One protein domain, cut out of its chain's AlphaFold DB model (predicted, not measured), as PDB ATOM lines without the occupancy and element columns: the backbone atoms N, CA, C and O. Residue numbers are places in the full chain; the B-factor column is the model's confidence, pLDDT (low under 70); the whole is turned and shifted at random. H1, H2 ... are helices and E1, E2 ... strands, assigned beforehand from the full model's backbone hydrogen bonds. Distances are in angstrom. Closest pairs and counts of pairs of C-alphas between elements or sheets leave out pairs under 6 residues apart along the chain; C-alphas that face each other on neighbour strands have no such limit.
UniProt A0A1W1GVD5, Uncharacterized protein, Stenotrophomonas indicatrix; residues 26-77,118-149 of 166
ATOM      1  N   GLY A  26     222.304 174.864 237.852       88.81
ATOM      2  CA  GLY A  26     222.940 174.604 236.575       88.81
ATOM      3  C   GLY A  26     223.579 175.859 235.979       88.81
ATOM      4  O   GLY A  26     223.127 176.990 236.175       88.81
ATOM      5  N   ALA A  27     224.647 175.661 235.202       89.25
ATOM      6  CA  ALA A  27     225.464 176.751 234.668       89.25
ATOM      7  C   ALA A  27     224.670 177.753 233.807       89.25
ATOM      8  O   ALA A  27     224.938 178.949 233.861       89.25
ATOM      9  N   ALA A  28     223.677 177.285 233.042       88.44
ATOM     10  CA  ALA A  28     222.863 178.141 232.179       88.44
ATOM     11  C   ALA A  28     221.923 179.063 232.977       88.44
ATOM     12  O   ALA A  28     221.846 180.261 232.697       88.44
ATOM     13  N   ALA A  29     221.247 178.526 233.995       89.12
ATOM     14  CA  ALA A  29     220.403 179.309 234.892       89.12
ATOM     15  C   ALA A  29     221.239 180.286 235.722       89.12
ATOM     16  O   ALA A  29     220.870 181.447 235.878       89.12
ATOM     17  N   ARG A  30     222.426 179.854 236.167       93.06
ATOM     18  CA  ARG A  30     223.384 180.732 236.838       93.06
ATOM     19  C   ARG A  30     223.816 181.894 235.946       93.06
ATOM     20  O   ARG A  30     223.702 183.036 236.365       93.06
ATOM     21  N   ALA A  31     224.241 181.617 234.714       92.06
ATOM     22  CA  ALA A  31     224.622 182.652 233.753       92.06
ATOM     23  C   ALA A  31     223.455 183.601 233.433       92.06
ATOM     24  O   ALA A  31     223.657 184.801 233.267       92.06
ATOM     25  N   SER A  32     222.231 183.071 233.391       91.19
ATOM     26  CA  SER A  32     221.010 183.861 233.212       91.19
ATOM     27  C   SER A  32     220.782 184.833 234.372       91.19
ATOM     28  O   SER A  32     220.557 186.016 234.128       91.19
ATOM     29  N   ALA A  33     220.902 184.368 235.620       92.31
ATOM     30  CA  ALA A  33     220.807 185.227 236.800       92.31
ATOM     31  C   ALA A  33     221.975 186.225 236.897       92.31
ATOM     32  O   ALA A  33     221.757 187.406 237.160       92.31
ATOM     33  N   ASP A  34     223.206 185.780 236.629       95.12
ATOM     34  CA  ASP A  34     224.402 186.630 236.620       95.12
ATOM     35  C   ASP A  34     224.304 187.736 235.555       95.12
ATOM     36  O   ASP A  34     224.774 188.849 235.782       95.12
ATOM     37  N   GLY A  35     223.629 187.485 234.427       92.88
ATOM     38  CA  GLY A  35     223.402 188.479 233.372       92.88
ATOM     39  C   GLY A  35     222.598 189.709 233.815       92.88
ATOM     40  O   GLY A  35     222.647 190.745 233.146       92.88
ATOM     41  N   TRP A  36     221.880 189.615 234.936       93.25
ATOM     42  CA  TRP A  36     221.163 190.733 235.545       93.25
ATOM     43  C   TRP A  36     222.038 191.622 236.428       93.25
ATOM     44  O   TRP A  36     221.662 192.765 236.684       93.25
ATOM     45  N   ILE A  37     223.197 191.141 236.880       95.62
ATOM     46  CA  ILE A  37     224.109 191.930 237.713       95.62
ATOM     47  C   ILE A  37     224.589 193.158 236.928       95.62
ATOM     48  O   ILE A  37     224.977 193.068 235.765       95.62
ATOM     49  N   GLY A  38     224.564 194.320 237.581       94.81
ATOM     50  CA  GLY A  38     224.931 195.603 236.985       94.81
ATOM     51  C   GLY A  38     223.829 196.248 236.143       94.81
ATOM     52  O   GLY A  38     224.059 197.317 235.584       94.81
ATOM     53  N   ARG A  39     222.643 195.633 236.050       93.62
ATOM     54  CA  ARG A  39     221.474 196.223 235.388       93.62
ATOM     55  C   ARG A  39     220.537 196.880 236.394       93.62
ATOM     56  O   ARG A  39     220.518 196.538 237.574       93.62
ATOM     57  N   GLU A  40     219.728 197.795 235.881       92.81
ATOM     58  CA  GLU A  40     218.665 198.465 236.627       92.81
ATOM     59  C   GLU A  40     217.563 197.476 237.027       92.81
ATOM     60  O   GLU A  40     217.018 196.759 236.183       92.81
ATOM     61  N   ALA A  41     217.165 197.482 238.298       89.88
ATOM     62  CA  ALA A  41     216.105 196.625 238.824       89.88
ATOM     63  C   ALA A  41     214.734 196.931 238.201       89.88
ATOM     64  O   ALA A  41     213.882 196.051 238.089       89.88
ATOM     65  N   SER A  42     214.536 198.150 237.700       87.00
ATOM     66  CA  SER A  42     213.356 198.505 236.905       87.00
ATOM     67  C   SER A  42     213.211 197.634 235.647       87.00
ATOM     68  O   SER A  42     212.090 197.291 235.265       87.00
ATOM     69  N   GLN A  43     214.321 197.189 235.040       87.31
ATOM     70  CA  GLN A  43     214.291 196.287 233.884       87.31
ATOM     71  C   GLN A  43     213.775 194.895 234.261       87.31
ATOM     72  O   GLN A  43     213.073 194.276 233.457       87.31
ATOM     73  N   LEU A  44     214.055 194.428 235.485       86.12
ATOM     74  CA  LEU A  44     213.512 193.167 235.994       86.12
ATOM     75  C   LEU A  44     211.982 193.209 235.980       86.12
ATOM     76  O   LEU A  44     211.350 192.316 235.427       86.12
ATOM     77  N   LEU A  45     211.385 194.286 236.506       81.19
ATOM     78  CA  LEU A  45     209.929 194.468 236.563       81.19
ATOM     79  C   LEU A  45     209.274 194.508 235.171       81.19
ATOM     80  O   LEU A  45     208.116 194.120 235.018       81.19
ATOM     81  N   MET A  46     210.003 194.960 234.150       80.62
ATOM     82  CA  MET A  46     209.502 195.017 232.774       80.62
ATOM     83  C   MET A  46     209.603 193.674 232.040       80.62
ATOM     84  O   MET A  46     208.740 193.355 231.215       80.62
ATOM     85  N   GLN A  47     210.665 192.909 232.292       77.56
ATOM     86  CA  GLN A  47     210.979 191.706 231.519       77.56
ATOM     87  C   GLN A  47     210.540 190.416 232.203       77.56
ATOM     88  O   GLN A  47     209.973 189.542 231.540       77.56
ATOM     89  N   LEU A  48     210.745 190.305 233.518       73.75
ATOM     90  CA  LEU A  48     210.244 189.199 234.328       73.75
ATOM     91  C   LEU A  48     208.747 189.418 234.542       73.75
ATOM     92  O   LEU A  48     208.280 189.929 235.562       73.75
ATOM     93  N   ARG A  49     207.982 189.083 233.501       61.62
ATOM     94  CA  ARG A  49     206.523 189.128 233.522       61.62
ATOM     95  C   ARG A  49     206.011 188.231 234.641       61.62
ATOM     96  O   ARG A  49     206.480 187.114 234.829       61.62
ATOM     97  N   VAL A  50     205.000 188.753 235.325       54.19
ATOM     98  CA  VAL A  50     204.163 188.115 236.344       54.19
ATOM     99  C   VAL A  50     203.354 186.980 235.691       54.19
ATOM    100  O   VAL A  50     202.135 187.063 235.575       54.19
ATOM    101  N   ASP A  51     204.008 185.947 235.153       47.47
ATOM    102  CA  ASP A  51     203.338 184.742 234.659       47.47
ATOM    103  C   ASP A  51     202.827 183.965 235.883       47.47
ATOM    104  O   ASP A  51     203.454 183.031 236.370       47.47
ATOM    105  N   GLY A  52     201.728 184.450 236.468       48.34
ATOM    106  CA  GLY A  52     201.092 183.912 237.678       48.34
ATOM    107  C   GLY A  52     201.884 184.094 238.980       48.34
ATOM    108  O   GLY A  52     201.301 184.025 240.060       48.34
ATOM    109  N   GLY A  53     203.187 184.362 238.897       55.31
ATOM    110  CA  GLY A  53     204.071 184.581 240.035       55.31
ATOM    111  C   GLY A  53     204.037 186.017 240.533       55.31
ATOM    112  O   GLY A  53     204.430 186.929 239.812       55.31
ATOM    113  N   ARG A  54     203.576 186.236 241.767       63.62
ATOM    114  CA  ARG A  54     203.634 187.554 242.415       63.62
ATOM    115  C   ARG A  54     205.094 187.948 242.645       63.62
ATOM    116  O   ARG A  54     205.863 187.144 243.171       63.62
ATOM    117  N   VAL A  55     205.450 189.179 242.272       84.38
ATOM    118  CA  VAL A  55     206.705 189.790 242.719       84.38
ATOM    119  C   VAL A  55     206.512 190.292 244.147       84.38
ATOM    120  O   VAL A  55     205.570 191.035 244.424       84.38
ATOM    121  N   GLN A  56     207.378 189.858 245.053       88.44
ATOM    122  CA  GLN A  56     207.485 190.407 246.399       88.44
ATOM    123  C   GLN A  56     208.635 191.413 246.405       88.44
ATOM    124  O   GLN A  56     209.738 191.083 245.968       88.44
ATOM    125  N   ILE A  57     208.368 192.626 246.882       91.62
ATOM    126  CA  ILE A  57     209.364 193.692 247.001       91.62
ATOM    127  C   ILE A  57     209.538 193.989 248.484       91.62
ATOM    128  O   ILE A  57     208.554 194.223 249.186       91.62
ATOM    129  N   GLU A  58     210.776 193.928 248.957       93.12
ATOM    130  CA  GLU A  58     211.139 194.215 250.343       93.12
ATOM    131  C   GLU A  58     212.295 195.211 250.347       93.12
ATOM    132  O   GLU A  58     213.322 194.975 249.710       93.12
ATOM    133  N   GLU A  59     212.123 196.321 251.052       93.06
ATOM    134  CA  GLU A  59     213.156 197.335 251.248       93.06
ATOM    135  C   GLU A  59     213.767 197.152 252.638       93.06
ATOM    136  O   GLU A  59     213.058 196.928 253.621       93.06
ATOM    137  N   ASP A  60     215.092 197.196 252.709       90.50
ATOM    138  CA  ASP A  60     215.842 197.112 253.955       90.50
ATOM    139  C   ASP A  60     216.443 198.487 254.262       90.50
ATOM    140  O   ASP A  60     217.445 198.894 253.672       90.50
ATOM    141  N   ASP A  61     215.828 199.201 255.206       89.69
ATOM    142  CA  ASP A  61     216.226 200.561 255.590       89.69
ATOM    143  C   ASP A  61     217.637 200.636 256.199       89.69
ATOM    144  O   ASP A  61     218.266 201.697 256.191       89.69
ATOM    145  N   ALA A  62     218.156 199.531 256.744       91.38
ATOM    146  CA  ALA A  62     219.473 199.502 257.375       91.38
ATOM    147  C   ALA A  62     220.598 199.358 256.343       91.38
ATOM    148  O   ALA A  62     221.676 199.931 256.511       91.38
ATOM    149  N   THR A  63     220.358 198.589 255.282       91.19
ATOM    150  CA  THR A  63     221.331 198.351 254.204       91.19
ATOM    151  C   THR A  63     221.092 199.222 252.971       91.19
ATOM    152  O   THR A  63     221.986 199.330 252.132       91.19
ATOM    153  N   LEU A  64     219.936 199.893 252.896       93.31
ATOM    154  CA  LEU A  64     219.452 200.635 251.727       93.31
ATOM    155  C   LEU A  64     219.380 199.754 250.474       93.31
ATOM    156  O   LEU A  64     219.682 200.200 249.368       93.31
ATOM    157  N   GLU A  65     219.031 198.485 250.661       95.31
ATOM    158  CA  GLU A  65     218.891 197.518 249.579       95.31
ATOM    159  C   GLU A  65     217.424 197.199 249.326       95.31
ATOM    160  O   GLU A  65     216.616 197.112 250.252       95.31
ATOM    161  N   THR A  66     217.098 196.931 248.065       95.19
ATOM    162  CA  THR A  66     215.766 196.473 247.670       95.19
ATOM    163  C   THR A  66     215.851 195.055 247.128       95.19
ATOM    164  O   THR A  66     216.643 194.743 246.235       95.19
ATOM    165  N   ARG A  67     215.021 194.167 247.669       94.88
ATOM    166  CA  ARG A  67     214.929 192.757 247.294       94.88
ATOM    167  C   ARG A  67     213.689 192.551 246.443       94.88
ATOM    168  O   ARG A  67     212.579 192.814 246.889       94.88
ATOM    169  N   TYR A  68     213.880 192.027 245.241       92.50
ATOM    170  CA  TYR A  68     212.810 191.707 244.304       92.50
ATOM    171  C   TYR A  68     212.748 190.194 244.118       92.50
ATOM    172  O   TYR A  68     213.642 189.616 243.499       92.50
ATOM    173  N   THR A  69     211.716 189.551 244.660       91.88
ATOM    174  CA  THR A  69     211.552 188.092 244.630       91.88
ATOM    175  C   THR A  69     210.430 187.684 243.687       91.88
ATOM    176  O   THR A  69     209.276 188.033 243.921       91.88
ATOM    177  N   TRP A  70     210.749 186.899 242.659       88.94
ATOM    178  CA  TRP A  70     209.763 186.244 241.797       88.94
ATOM    179  C   TRP A  70     209.577 184.800 242.223       88.94
ATOM    180  O   TRP A  70     210.542 184.037 242.265       88.94
ATOM    181  N   ARG A  71     208.322 184.436 242.488       88.50
ATOM    182  CA  ARG A  71     207.918 183.079 242.843       88.50
ATOM    183  C   ARG A  71     207.202 182.402 241.681       88.50
ATOM    184  O   ARG A  71     206.118 182.827 241.291       88.50
ATOM    185  N   THR A  72     207.764 181.306 241.193       87.31
ATOM    186  CA  THR A  72     207.174 180.434 240.175       87.31
ATOM    187  C   THR A  72     206.509 179.234 240.844       87.31
ATOM    188  O   THR A  72     207.101 178.562 241.696       87.31
ATOM    189  N   VAL A  73     205.269 178.949 240.446       87.69
ATOM    190  CA  VAL A  73     204.467 177.825 240.950       87.69
ATOM    191  C   VAL A  73     203.786 177.093 239.798       87.69
ATOM    192  O   VAL A  73     203.513 177.682 238.752       87.69
ATOM    193  N   VAL A  74     203.473 175.815 240.001       87.88
ATOM    194  CA  VAL A  74     202.394 175.155 239.259       87.88
ATOM    195  C   VAL A  74     201.106 175.439 240.028       87.88
ATOM    196  O   VAL A  74     201.024 175.027 241.189       87.88
ATOM    197  N   PRO A  75     200.129 176.165 239.451       86.75
ATOM    198  CA  PRO A  75     198.882 176.448 240.149       86.75
ATOM    199  C   PRO A  75     198.127 175.148 240.434       86.75
ATOM    200  O   PRO A  75     198.259 174.175 239.692       86.75
ATOM    201  N   ALA A  76     197.314 175.146 241.489       91.31
ATOM    202  CA  ALA A  76     196.414 174.032 241.759       91.31
ATOM    203  C   ALA A  76     195.461 173.815 240.571       91.31
ATOM    204  O   ALA A  76     194.941 174.781 240.003       91.31
ATOM    205  N   TYR A  77     195.229 172.558 240.202       90.81
ATOM    206  CA  TYR A  77     194.324 172.200 239.113       90.81
ATOM    207  C   TYR A  77     193.593 170.894 239.414       90.81
ATOM    208  O   TYR A  77     194.056 170.068 240.198       90.81
ATOM    209  N   ARG A 118     207.904 175.888 242.685       88.94
ATOM    210  CA  ARG A 118     208.968 175.537 241.738       88.94
ATOM    211  C   ARG A 118     210.271 176.272 242.013       88.94
ATOM    212  O   ARG A 118     211.316 175.632 242.138       88.94
ATOM    213  N   CYS A 119     210.217 177.598 242.083       90.00
ATOM    214  CA  CYS A 119     211.399 178.427 242.278       90.00
ATOM    215  C   CYS A 119     211.034 179.792 242.856       90.00
ATOM    216  O   CYS A 119     210.061 180.399 242.423       90.00
ATOM    217  N   ASP A 120     211.864 180.289 243.763       92.06
ATOM    218  CA  ASP A 120     211.967 181.691 244.134       92.06
ATOM    219  C   ASP A 120     213.333 182.204 243.673       92.06
ATOM    220  O   ASP A 120     214.364 181.632 244.038       92.06
ATOM    221  N   ILE A 121     213.353 183.286 242.897       92.06
ATOM    222  CA  ILE A 121     214.571 184.023 242.538       92.06
ATOM    223  C   ILE A 121     214.465 185.438 243.095       92.06
ATOM    224  O   ILE A 121     213.530 186.170 242.777       92.06
ATOM    225  N   THR A 122     215.422 185.819 243.938       94.44
ATOM    226  CA  THR A 122     215.506 187.154 244.530       94.44
ATOM    227  C   THR A 122     216.703 187.893 243.958       94.44
ATOM    228  O   THR A 122     217.843 187.471 244.161       94.44
ATOM    229  N   TYR A 123     216.455 189.027 243.314       94.88
ATOM    230  CA  TYR A 123     217.485 189.985 242.924       94.88
ATOM    231  C   TYR A 123     217.584 191.082 243.977       94.88
ATOM    232  O   TYR A 123     216.566 191.600 244.433       94.88
ATOM    233  N   ILE A 124     218.805 191.417 244.382       96.38
ATOM    234  CA  ILE A 124     219.076 192.407 245.422       96.38
ATOM    235  C   ILE A 124     219.764 193.594 244.762       96.38
ATOM    236  O   ILE A 124     220.890 193.469 244.260       96.38
ATOM    237  N   ALA A 125     219.056 194.714 244.736       97.00
ATOM    238  CA  ALA A 125     219.537 195.978 244.221       97.00
ATOM    239  C   ALA A 125     220.091 196.848 245.348       97.00
ATOM    240  O   ALA A 125     219.627 196.767 246.486       97.00
ATOM    241  N   ASP A 126     221.094 197.657 245.025       96.12
ATOM    242  CA  ASP A 126     221.560 198.711 245.919       96.12
ATOM    243  C   ASP A 126     220.622 199.929 245.893       96.12
ATOM    244  O   ASP A 126     219.623 199.963 245.172       96.12
ATOM    245  N   ARG A 127     220.983 200.954 246.667       94.75
ATOM    246  CA  ARG A 127     220.246 202.220 246.765       94.75
ATOM    247  C   ARG A 127     220.046 202.946 245.430       94.75
ATOM    248  O   ARG A 127     219.159 203.787 245.332       94.75
ATOM    249  N   ASP A 128     220.908 202.685 244.446       94.50
ATOM    250  CA  ASP A 128     220.850 203.323 243.131       94.50
ATOM    251  C   ASP A 128     219.919 202.532 242.190       94.50
ATOM    252  O   ASP A 128     219.727 202.916 241.043       94.50
ATOM    253  N   GLY A 129     219.317 201.438 242.676       92.94
ATOM    254  CA  GLY A 129     218.440 200.567 241.903       92.94
ATOM    255  C   GLY A 129     219.197 199.553 241.049       92.94
ATOM    256  O   GLY A 129     218.581 198.882 240.222       92.94
ATOM    257  N   VAL A 130     220.509 199.385 241.248       96.31
ATOM    258  CA  VAL A 130     221.339 198.486 240.437       96.31
ATOM    259  C   VAL A 130     221.450 197.120 241.098       96.31
ATOM    260  O   VAL A 130     221.876 196.994 242.245       96.31
ATOM    261  N   VAL A 131     221.132 196.060 240.354       96.19
ATOM    262  CA  VAL A 131     221.239 194.676 240.830       96.19
ATOM    263  C   VAL A 131     222.700 194.333 241.114       96.19
ATOM    264  O   VAL A 131     223.549 194.354 240.220       96.19
ATOM    265  N   ARG A 132     223.008 193.971 242.361       97.06
ATOM    266  CA  ARG A 132     224.371 193.605 242.785       97.06
ATOM    267  C   ARG A 132     224.569 192.116 242.953       97.06
ATOM    268  O   ARG A 132     225.667 191.613 242.736       97.06
ATOM    269  N   ARG A 133     223.521 191.420 243.373       96.19
ATOM    270  CA  ARG A 133     223.563 189.986 243.637       96.19
ATOM    271  C   ARG A 133     222.177 189.385 243.539       96.19
ATOM    272  O   ARG A 133     221.172 190.094 243.514       96.19
ATOM    273  N   TRP A 134     222.142 188.066 243.536       95.56
ATOM    274  CA  TRP A 134     220.914 187.299 243.518       95.56
ATOM    275  C   TRP A 134     221.045 186.066 244.412       95.56
ATOM    276  O   TRP A 134     222.144 185.608 244.731       95.56
ATOM    277  N   GLN A 135     219.902 185.548 244.836       95.12
ATOM    278  CA  GLN A 135     219.768 184.324 245.620       95.12
ATOM    279  C   GLN A 135     218.549 183.559 245.109       95.12
ATOM    280  O   GLN A 135     217.603 184.168 244.619       95.12
ATOM    281  N   HIS A 136     218.550 182.236 245.234       93.38
ATOM    282  CA  HIS A 136     217.446 181.407 244.759       93.38
ATOM    283  C   HIS A 136     217.080 180.328 245.774       93.38
ATOM    284  O   HIS A 136     217.879 179.976 246.648       93.38
ATOM    285  N   ARG A 137     215.863 179.803 245.650       92.31
ATOM    286  CA  ARG A 137     215.357 178.683 246.442       92.31
ATOM    287  C   ARG A 137     214.326 177.913 245.631       92.31
ATOM    288  O   ARG A 137     213.345 178.497 245.194       92.31
ATOM    289  N   GLY A 138     214.472 176.601 245.521       88.94
ATOM    290  CA  GLY A 138     213.427 175.745 244.975       88.94
ATOM    291  C   GLY A 138     213.969 174.695 244.012       88.94
ATOM    292  O   GLY A 138     215.014 174.894 243.390       88.94
ATOM    293  N   PRO A 139     213.249 173.573 243.873       87.75
ATOM    294  CA  PRO A 139     213.742 172.398 243.159       87.75
ATOM    295  C   PRO A 139     213.839 172.576 241.637       87.75
ATOM    296  O   PRO A 139     214.483 171.764 240.978       87.75
ATOM    297  N   HIS A 140     213.207 173.605 241.063       87.88
ATOM    298  CA  HIS A 140     213.085 173.772 239.611       87.88
ATOM    299  C   HIS A 140     213.647 175.101 239.089       87.88
ATOM    300  O   HIS A 140     213.339 175.509 237.968       87.88
ATOM    301  N   CYS A 141     214.508 175.763 239.869       88.44
ATOM    302  CA  CYS A 141     215.108 177.037 239.478       88.44
ATOM    303  C   CYS A 141     215.952 176.974 238.197       88.44
ATOM    304  O   CYS A 141     216.024 177.970 237.481       88.44
ATOM    305  N   ASP A 142     216.519 175.815 237.859       89.56
ATOM    306  CA  ASP A 142     217.296 175.626 236.626       89.56
ATOM    307  C   ASP A 142     216.504 175.893 235.345       89.56
ATOM    308  O   ASP A 142     217.071 176.307 234.334       89.56
ATOM    309  N   THR A 143     215.195 175.661 235.388       85.38
ATOM    310  CA  THR A 143     214.307 175.838 234.234       85.38
ATOM    311  C   THR A 143     213.608 177.197 234.254       85.38
ATOM    312  O   THR A 143     213.217 177.699 233.203       85.38
ATOM    313  N   ASP A 144     213.432 177.784 235.440       86.25
ATOM    314  CA  ASP A 144     212.554 178.942 235.641       86.25
ATOM    315  C   ASP A 144     213.299 180.282 235.710       86.25
ATOM    316  O   ASP A 144     212.697 181.332 235.483       86.25
ATOM    317  N   ILE A 145     214.602 180.275 236.004       88.75
ATOM    318  CA  ILE A 145     215.421 181.491 235.986       88.75
ATOM    319  C   ILE A 145     215.729 181.878 234.538       88.75
ATOM    320  O   ILE A 145     216.330 181.112 233.785       88.75
ATOM    321  N   VAL A 146     215.380 183.111 234.171       87.19
ATOM    322  CA  VAL A 146     215.602 183.658 232.828       87.19
ATOM    323  C   VAL A 146     216.512 184.882 232.859       87.19
ATOM    324  O   VAL A 146     216.471 185.691 233.788       87.19
ATOM    325  N   GLY A 147     217.345 185.008 231.828       87.19
ATOM    326  CA  GLY A 147     218.265 186.131 231.664       87.19
ATOM    327  C   GLY A 147     217.621 187.339 230.974       87.19
ATOM    328  O   GLY A 147     216.538 187.215 230.397       87.19
ATOM    329  N   PRO A 148     218.306 188.493 230.964       84.62
ATOM    330  CA  PRO A 148     217.794 189.749 230.397       84.62
ATOM    331  C   PRO A 148     217.591 189.712 228.876       84.62
ATOM    332  O   PRO A 148     216.797 190.463 228.317       84.62
ATOM    333  N   ASP A 149     218.307 188.823 228.188       79.94
ATOM    334  CA  ASP A 149     218.248 188.689 226.731       79.94
ATOM    335  C   ASP A 149     217.435 187.459 226.300       79.94
ATOM    336  O   ASP A 149     217.446 187.071 225.126       79.94
TER     337      ASP A 149
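AT A GLANCE: This is residues 26 to 77 and 118 to 149 of the 166 residues of an uncharacterized protein of Stenotrophomonas indicatrix (UniProt A0A1W1GVD5). A twisted wall of four antiparallel strands has two short helices, H2 and H3, over one face, while a third, H1, packs on H3 and only grazes the sheet, mostly near E4. The printed part has 84 residues, in the order H1 H2 E1 E2 E3 E4 H3, with sheet order E1 - E2 - E3 - E4 and mixed class. It is compact, with a radius of gyration of the C-alphas of 12.5 A, and only just elongated, spanning 40 by 26 by 21 A.

IN THESE COORDINATES: Start in the sheet with E2, residues 65 to 74, which runs 29.6 A from C-alpha 65 at (218.891, 197.518, 249.579) to C-alpha 74 at (202.394, 175.155, 239.259). Beside it find E1, residues 55 to 60, 16.2 A, and E3, residues 118 to 125, 23.1 A; then comes E4, residues 131 to 137, 17.9 A. H1 covers residues 27 to 34, 10.1 A, from C-alpha 27 at (225.464, 176.751, 234.668); H2 covers residues 41 to 47, 10.2 A, and H3 residues 141 to 144, 5.0 A.

HOW THE PARTS SIT: Look at the hairpin E1 and E2, where N 58 and O 67 are 3.0 A apart, within hydrogen-bond range. Between E2 and E3, N 70 and O 121 are within range at 2.9 A; in the hairpin E3 and E4, N 122 and O 135 are at 2.8 A. H2 is on the sheet at a height of 9.0 A, over E3, along the strands at 7 degrees to E3 on the local plane; its closest C-alphas to E3 are those of Ala 41 and Ala 125, 6.4 A. H3, on the same face, has a height of 6.9 A and is only just over E3, with 3 of its C-alphas falling there; Cys 119 and Cys 141 have the closest C-alphas, 4.9 A. H1 touches H3, the closest C-alphas being those of Ala 29 and Asp 142, 5.1 A. H2 and H3 stay apart. Every O i to N i+4 pair is within range in H1 and H2; H3 is too short for one.

THE WHOLE: The C-alphas of Ala 62 and Tyr 77 are the two farthest apart, 41.4 A. Residues 78 to 117 are not printed, and C-alphas 77 and 118 are 15.2 A apart across this cut. Of the links printed whole, none is long. Mean pLDDT of the printed part is 88.0; look at residues 49 to 54 for values under 70.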